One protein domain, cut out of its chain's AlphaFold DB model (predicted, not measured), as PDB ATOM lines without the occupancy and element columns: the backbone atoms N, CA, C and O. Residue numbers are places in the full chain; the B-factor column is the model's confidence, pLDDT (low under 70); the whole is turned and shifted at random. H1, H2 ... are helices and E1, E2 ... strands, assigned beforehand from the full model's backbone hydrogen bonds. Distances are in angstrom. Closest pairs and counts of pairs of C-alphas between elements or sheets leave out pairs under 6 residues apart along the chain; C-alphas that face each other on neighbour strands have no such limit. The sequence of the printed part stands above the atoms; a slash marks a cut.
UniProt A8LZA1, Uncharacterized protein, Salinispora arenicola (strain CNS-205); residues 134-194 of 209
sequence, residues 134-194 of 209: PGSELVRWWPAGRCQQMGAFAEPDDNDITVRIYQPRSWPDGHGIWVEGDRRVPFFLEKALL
ATOM      1  N   PRO A 134     203.653 159.716 152.321       95.62
ATOM      2  CA  PRO A 134     203.173 158.397 151.934       95.62
ATOM      3  C   PRO A 134     203.277 157.408 153.100       95.62
ATOM      4  O   PRO A 134     204.315 157.328 153.749       95.62
ATOM      5  N   GLY A 135     202.215 156.638 153.335       95.75
ATOM      6  CA  GLY A 135     202.124 155.707 154.467       95.75
ATOM      7  C   GLY A 135     201.427 156.283 155.702       95.75
ATOM      8  O   GLY A 135     201.116 155.519 156.611       95.75
ATOM      9  N   SER A 136     201.122 157.582 155.709       97.88
ATOM     10  CA  SER A 136     200.359 158.246 156.764       97.88
ATOM     11  C   SER A 136     198.912 158.501 156.331       97.88
ATOM     12  O   SER A 136     198.668 159.031 155.246       97.88
ATOM     13  N   GLU A 137     197.935 158.193 157.185       97.50
ATOM     14  CA  GLU A 137     196.516 158.421 156.886       97.50
ATOM     15  C   GLU A 137     195.706 158.820 158.128       97.50
ATOM     16  O   GLU A 137     195.732 158.155 159.165       97.50
ATOM     17  N   LEU A 138     194.897 159.878 158.002       97.69
ATOM     18  CA  LEU A 138     193.830 160.180 158.956       97.69
ATOM     19  C   LEU A 138     192.546 159.453 158.535       97.69
ATOM     20  O   LEU A 138     191.705 160.017 157.838       97.69
ATOM     21  N   VAL A 139     192.384 158.212 158.988       96.56
ATOM     22  CA  VAL A 139     191.246 157.345 158.627       96.56
ATOM     23  C   VAL A 139     189.927 157.843 159.221       96.56
ATOM     24  O   VAL A 139     188.851 157.642 158.659       96.56
ATOM     25  N   ARG A 140     189.977 158.464 160.404       94.88
ATOM     26  CA  ARG A 140     188.776 158.936 161.104       94.88
ATOM     27  C   ARG A 140     189.031 160.272 161.774       94.88
ATOM     28  O   ARG A 140     190.038 160.444 162.452       94.88
ATOM     29  N   TRP A 141     188.042 161.153 161.672       96.62
ATOM     30  CA  TRP A 141     187.925 162.368 162.466       96.62
ATOM     31  C   TRP A 141     186.467 162.542 162.891       96.62
ATOM     32  O   TRP A 141     185.592 162.825 162.080       96.62
ATOM     33  N   TRP A 142     186.186 162.336 164.175       95.19
ATOM     34  CA  TRP A 142     184.858 162.527 164.750       95.19
ATOM     35  C   TRP A 142     184.812 163.763 165.652       95.19
ATOM     36  O   TRP A 142     185.732 163.966 166.451       95.19
ATOM     37  N   PRO A 143     183.749 164.589 165.559       93.19
ATOM     38  CA  PRO A 143     183.533 165.693 166.485       93.19
ATOM     39  C   PRO A 143     183.035 165.181 167.845       93.19
ATOM     40  O   PRO A 143     182.363 164.151 167.911       93.19
ATOM     41  N   ALA A 144     183.249 165.966 168.906       89.06
ATOM     42  CA  ALA A 144     182.762 165.670 170.262       89.06
ATOM     43  C   ALA A 144     181.296 165.201 170.321       89.06
ATOM     44  O   ALA A 144     180.972 164.231 170.999       89.06
ATOM     45  N   GLY A 145     180.399 165.852 169.568       87.69
ATOM     46  CA  GLY A 145     178.975 165.500 169.560       87.69
ATOM     47  C   GLY A 145     178.687 164.091 169.027       87.69
ATOM     48  O   GLY A 145     177.725 163.471 169.463       87.69
ATOM     49  N   ARG A 146     179.531 163.565 168.128       88.12
ATOM     50  CA  ARG A 146     179.429 162.176 167.658       88.12
ATOM     51  C   ARG A 146     179.940 161.205 168.716       88.12
ATOM     52  O   ARG A 146     179.294 160.197 168.960       88.12
ATOM     53  N   CYS A 147     181.033 161.552 169.398       85.94
ATOM     54  CA  CYS A 147     181.572 160.757 170.502       85.94
ATOM     55  C   CYS A 147     180.570 160.571 171.650       85.94
ATOM     56  O   CYS A 147     180.706 159.611 172.387       85.94
ATOM     57  N   GLN A 148     179.595 161.473 171.807       84.56
ATOM     58  CA  GLN A 148     178.577 161.441 172.865       84.56
ATOM     59  C   GLN A 148     177.349 160.581 172.530       84.56
ATOM     60  O   GLN A 148     176.486 160.394 173.388       84.56
ATOM     61  N   GLN A 149     177.229 160.086 171.296       85.00
ATOM     62  CA  GLN A 149     176.090 159.260 170.906       85.00
ATOM     63  C   GLN A 149     176.160 157.893 171.602       85.00
ATOM     64  O   GLN A 149     177.232 157.319 171.797       85.00
ATOM     65  N   MET A 150     174.999 157.369 171.989       82.00
ATOM     66  CA  MET A 150     174.885 156.025 172.553       82.00
ATOM     67  C   MET A 150     175.379 154.996 171.533       82.00
ATOM     68  O   MET A 150     174.984 155.054 170.369       82.00
ATOM     69  N   GLY A 151     176.263 154.095 171.963       80.69
ATOM     70  CA  GLY A 151     176.849 153.092 171.073       80.69
ATOM     71  C   GLY A 151     177.766 153.673 169.989       80.69
ATOM     72  O   GLY A 151     178.051 152.978 169.022       80.69
ATOM     73  N   ALA A 152     178.256 154.916 170.129       82.44
ATOM     74  CA  ALA A 152     179.115 155.564 169.127       82.44
ATOM     75  C   ALA A 152     180.369 154.755 168.749       82.44
ATOM     76  O   ALA A 152     180.929 154.964 167.675       82.44
ATOM     77  N   PHE A 153     180.818 153.860 169.631       82.19
ATOM     78  CA  PHE A 153     182.008 153.028 169.449       82.19
ATOM     79  C   PHE A 153     181.696 151.549 169.204       82.19
ATOM     80  O   PHE A 153     182.637 150.772 169.119       82.19
ATOM     81  N   ALA A 154     180.419 151.173 169.091       81.38
ATOM     82  CA  ALA A 154     180.045 149.817 168.713       81.38
ATOM     83  C   ALA A 154     180.353 149.586 167.226       81.38
ATOM     84  O   ALA A 154     180.009 150.425 166.382       81.38
ATOM     85  N   GLU A 155     180.980 148.462 166.901       78.44
ATOM     86  CA  GLU A 155     181.097 147.989 165.525       78.44
ATOM     87  C   GLU A 155     179.782 147.317 165.077       78.44
ATOM     88  O   GLU A 155     178.990 146.871 165.913       78.44
ATOM     89  N   PRO A 156     179.466 147.289 163.767       70.25
ATOM     90  CA  PRO A 156     178.192 146.752 163.278       70.25
ATOM     91  C   PRO A 156     177.914 145.293 163.671       70.25
ATOM     92  O   PRO A 156     176.752 144.891 163.723       70.25
ATOM     93  N   ASP A 157     178.962 144.514 163.925       77.56
ATOM     94  CA  ASP A 157     178.940 143.108 164.327       77.56
ATOM     95  C   ASP A 157     179.113 142.891 165.843       77.56
ATOM     96  O   ASP A 157     179.118 141.743 166.299       77.56
ATOM     97  N   ASP A 158     179.162 143.962 166.647       77.31
ATOM     98  CA  ASP A 158     179.186 143.853 168.104       77.31
ATOM     99  C   ASP A 158     177.858 143.286 168.625       77.31
ATOM    100  O   ASP A 158     176.841 143.974 168.766       77.31
ATOM    101  N   ASN A 159     177.876 142.004 168.982       76.50
ATOM    102  CA  ASN A 159     176.758 141.346 169.661       76.50
ATOM    103  C   ASN A 159     176.696 141.671 171.161       76.50
ATOM    104  O   ASN A 159     175.710 141.331 171.822       76.50
ATOM    105  N   ASP A 160     177.717 142.335 171.710       81.81
ATOM    106  CA  ASP A 160     177.715 142.761 173.101       81.81
ATOM    107  C   ASP A 160     176.761 143.950 173.294       81.81
ATOM    108  O   ASP A 160     177.038 145.104 172.945       81.81
ATOM    109  N   ILE A 161     175.607 143.651 173.893       79.50
ATOM    110  CA  ILE A 161     174.589 144.645 174.222       79.50
ATOM    111  C   ILE A 161     175.154 145.778 175.084       79.50
ATOM    112  O   ILE A 161     174.697 146.911 174.951       79.50
ATOM    113  N   THR A 162     176.161 145.512 175.925       79.62
ATOM    114  CA  THR A 162     176.748 146.515 176.819       79.62
ATOM    115  C   THR A 162     177.481 147.611 176.050       79.62
ATOM    116  O   THR A 162     177.342 148.781 176.401       79.62
ATOM    117  N   VAL A 163     178.172 147.268 174.957       74.88
ATOM    118  CA  VAL A 163     178.874 148.224 174.085       74.88
ATOM    119  C   VAL A 163     177.870 149.064 173.295       74.88
ATOM    120  O   VAL A 163     178.004 150.286 173.202       74.88
ATOM    121  N   ARG A 164     176.794 148.439 172.807       76.88
ATOM    122  CA  ARG A 164     175.730 149.125 172.052       76.88
ATOM    123  C   ARG A 164     174.925 150.107 172.897       76.88
ATOM    124  O   ARG A 164     174.447 151.111 172.371       76.88
ATOM    125  N   ILE A 165     174.779 149.837 174.197       78.31
ATOM    126  CA  ILE A 165     174.100 150.741 175.136       78.31
ATOM    127  C   ILE A 165     175.051 151.646 175.917       78.31
ATOM    128  O   ILE A 165     174.591 152.475 176.706       78.31
ATOM    129  N   TYR A 166     176.363 151.508 175.707       74.25
ATOM    130  CA  TYR A 166     177.356 152.298 176.413       74.25
ATOM    131  C   TYR A 166     177.162 153.787 176.118       74.25
ATOM    132  O   TYR A 166     177.158 154.232 174.965       74.25
ATOM    133  N   GLN A 167     177.014 154.560 177.194       74.00
ATOM    134  CA  GLN A 167     177.085 156.011 177.162       74.00
ATOM    135  C   GLN A 167     178.476 156.442 177.643       74.00
ATOM    136  O   GLN A 167     178.831 156.164 178.797       74.00
ATOM    137  N   PRO A 168     179.269 157.109 176.790       69.81
ATOM    138  CA  PRO A 168     180.609 157.544 177.151       69.81
ATOM    139  C   PRO A 168     180.611 158.438 178.390       69.81
ATOM    140  O   PRO A 168     179.920 159.454 178.449       69.81
ATOM    141  N   ARG A 169     181.421 158.050 179.384       68.38
ATOM    142  CA  ARG A 169     181.652 158.842 180.607       68.38
ATOM    143  C   ARG A 169     182.710 159.930 180.417       68.38
ATOM    144  O   ARG A 169     182.748 160.876 181.196       68.38
ATOM    145  N   SER A 170     183.558 159.790 179.400       68.62
ATOM    146  CA  SER A 170     184.488 160.821 178.937       68.62
ATOM    147  C   SER A 170     183.858 161.605 177.786       68.62
ATOM    148  O   SER A 170     183.240 161.009 176.903       68.62
ATOM    149  N   TRP A 171     184.040 162.927 177.769       79.69
ATOM    150  CA  TRP A 171     183.549 163.816 176.711       79.69
ATOM    151  C   TRP A 171     184.708 164.366 175.882       79.69
ATOM    152  O   TRP A 171     184.978 165.564 175.958       79.69
ATOM    153  N   PRO A 172     185.363 163.510 175.079       88.38
ATOM    154  CA  PRO A 172     186.491 163.945 174.284       88.38
ATOM    155  C   PRO A 172     186.063 165.030 173.304       88.38
ATOM    156  O   PRO A 172     184.996 164.962 172.682       88.38
ATOM    157  N   ASP A 173     186.944 166.003 173.116       91.31
ATOM    158  CA  ASP A 173     186.785 167.064 172.131       91.31
ATOM    159  C   ASP A 173     186.778 166.535 170.687       91.31
ATOM    160  O   ASP A 173     186.182 167.139 169.786       91.31
ATOM    161  N   GLY A 174     187.403 165.378 170.466       93.00
ATOM    162  CA  GLY A 174     187.310 164.618 169.228       93.00
ATOM    163  C   GLY A 174     187.867 163.207 169.369       93.00
ATOM    164  O   GLY A 174     188.536 162.873 170.343       93.00
ATOM    165  N   HIS A 175     187.600 162.372 168.372       94.62
ATOM    166  CA  HIS A 175     188.172 161.032 168.272       94.62
ATOM    167  C   HIS A 175     188.766 160.838 166.882       94.62
ATOM    168  O   HIS A 175     188.131 161.181 165.880       94.62
ATOM    169  N   GLY A 176     189.973 160.288 166.824       96.00
ATOM    170  CA  GLY A 176     190.668 160.023 165.577       96.00
ATOM    171  C   GLY A 176     191.151 158.592 165.462       96.00
ATOM    172  O   GLY A 176     191.317 157.891 166.455       96.00
ATOM    173  N   ILE A 177     191.379 158.171 164.223       97.00
ATOM    174  CA  ILE A 177     192.163 156.977 163.917       97.00
ATOM    175  C   ILE A 177     193.245 157.414 162.946       97.00
ATOM    176  O   ILE A 177     192.935 157.869 161.844       97.00
ATOM    177  N   TRP A 178     194.490 157.285 163.384       98.00
ATOM    178  CA  TRP A 178     195.670 157.539 162.573       98.00
ATOM    179  C   TRP A 178     196.281 156.220 162.113       98.00
ATOM    180  O   TRP A 178     196.317 155.261 162.886       98.00
ATOM    181  N   VAL A 179     196.762 156.173 160.879       98.19
ATOM    182  CA  VAL A 179     197.566 155.070 160.359       98.19
ATOM    183  C   VAL A 179     198.940 155.595 159.973       98.19
ATOM    184  O   VAL A 179     199.039 156.649 159.355       98.19
ATOM    185  N   GLU A 180     199.977 154.854 160.356       97.38
ATOM    186  CA  GLU A 180     201.369 155.090 159.977       97.38
ATOM    187  C   GLU A 180     202.001 153.745 159.600       97.38
ATOM    188  O   GLU A 180     202.263 152.906 160.469       97.38
ATOM    189  N   GLY A 181     202.199 153.511 158.303       95.38
ATOM    190  CA  GLY A 181     202.619 152.213 157.782       95.38
ATOM    191  C   GLY A 181     201.600 151.121 158.119       95.38
ATOM    192  O   GLY A 181     200.457 151.166 157.675       95.38
ATOM    193  N   ASP A 182     202.014 150.137 158.913       95.50
ATOM    194  CA  ASP A 182     201.180 149.025 159.382       95.50
ATOM    195  C   ASP A 182     200.481 149.302 160.726       95.50
ATOM    196  O   ASP A 182     199.681 148.492 161.201       95.50
ATOM    197  N   ARG A 183     200.753 150.451 161.360       96.69
ATOM    198  CA  ARG A 183     200.219 150.781 162.685       96.69
ATOM    199  C   ARG A 183     198.942 151.583 162.568       96.69
ATOM    200  O   ARG A 183     198.934 152.648 161.965       96.69
ATOM    201  N   ARG A 184     197.891 151.126 163.247       97.44
ATOM    202  CA  ARG A 184     196.617 151.837 163.401       97.44
ATOM    203  C   ARG A 184     196.438 152.266 164.852       97.44
ATOM    204  O   ARG A 184     196.381 151.426 165.745       97.44
ATOM    205  N   VAL A 185     196.329 153.568 165.081       96.69
ATOM    206  CA  VAL A 185     196.256 154.175 166.412       96.69
ATOM    207  C   VAL A 185     194.930 154.927 166.561       96.69
ATOM    208  O   VAL A 185     194.806 156.052 166.065       96.69
ATOM    209  N   PRO A 186     193.913 154.333 167.213       94.56
ATOM    210  CA  PRO A 186     192.757 155.084 167.684       94.56
ATOM    211  C   PRO A 186     193.157 155.974 168.866       94.56
ATOM    212  O   PRO A 186     193.928 155.560 169.733       94.56
ATOM    213  N   PHE A 187     192.637 157.199 168.918       93.31
ATOM    214  CA  PHE A 187     192.925 158.131 170.005       93.31
ATOM    215  C   PHE A 187     191.742 159.052 170.312       93.31
ATOM    216  O   PHE A 187     190.962 159.435 169.434       93.31
ATOM    217  N   PHE A 188     191.660 159.468 171.573       92.88
ATOM    218  CA  PHE A 188     190.808 160.562 172.019       92.88
ATOM    219  C   PHE A 188     191.626 161.846 172.129       92.88
ATOM    220  O   PHE A 188     192.756 161.827 172.613       92.88
ATOM    221  N   LEU A 189     191.048 162.959 171.683       93.56
ATOM    222  CA  LEU A 189     191.627 164.284 171.843       93.56
ATOM    223  C   LEU A 189     190.876 165.039 172.936       93.56
ATOM    224  O   LEU A 189     189.660 165.190 172.856       93.56
ATOM    225  N   GLU A 190     191.631 165.580 173.884       91.38
ATOM    226  CA  GLU A 190     191.185 166.567 174.867       91.38
ATOM    227  C   GLU A 190     192.050 167.817 174.697       91.38
ATOM    228  O   GLU A 190     193.282 167.731 174.705       91.38
ATOM    229  N   LYS A 191     191.442 168.991 174.518       83.31
ATOM    230  CA  LYS A 191     192.171 170.243 174.307       83.31
ATOM    231  C   LYS A 191     191.778 171.287 175.335       83.31
ATOM    232  O   LYS A 191     190.920 172.120 175.099       83.31
ATOM    233  N   ALA A 192     192.501 171.373 176.443       77.50
ATOM    234  CA  ALA A 192     192.330 172.508 177.342       77.50
ATOM    235  C   ALA A 192     192.915 173.788 176.711       77.50
ATOM    236  O   ALA A 192     194.130 173.938 176.591       77.50
ATOM    237  N   LEU A 193     192.072 174.757 176.344       69.25
ATOM    238  CA  LEU A 193     192.547 176.136 176.263       69.25
ATOM    239  C   LEU A 193     192.667 176.667 177.685       69.25
ATOM    240  O   LEU A 193     191.653 176.928 178.334       69.25
ATOM    241  N   LEU A 194     193.903 176.826 178.162       52.19
ATOM    242  CA  LEU A 194     194.177 177.537 179.405       52.19
ATOM    243  C   LEU A 194     193.494 178.908 179.330       52.19
ATOM    244  O   LEU A 194     193.934 179.811 178.617       52.19
TER     245      LEU A 194
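What this domain is: This is residues 134 to 194 of the 209 residues of an uncharacterized protein of Salinispora arenicola (strain CNS-205) (UniProt A8LZA1). What shape? A twisted antiparallel three-strand sheet, order E1, E2, E3, has a wide loop holding H1 and H2 reaching away from it. What make-up? The 61 printed residues, under half in named elements, hold E1, H1, H2, E2, E3 in turn; the class is mixed. The whole is loose and flat, radius of gyration of the C-alphas 13.4 A, spans 38 by 37 by 13 A.

How they stand to each other: Which strands pair? E1, residues 136 to 143, is antiparallel to E2, residues 174 to 180, with N 137 and O 179 within hydrogen-bond range, 2.9 A. E2 and E3, residues 183 to 189, form a hairpin, with N 185 and O 178 at 2.8 A. Helices? H1, residues 144 to 147, only grazes the sheet; H2, residues 161 to 164, is not on it.

Where its parts are: E1's start? C-alpha 136 is at (200.359, 158.246, 156.764); E1 spans 20.8 A. E3's end? C-alpha 189 is at (191.627, 164.284, 171.843).

The domain as a whole: Long links? H1 to H2 is long. Low confidence? Residues 168 to 170 and 193 to 194 are under 70.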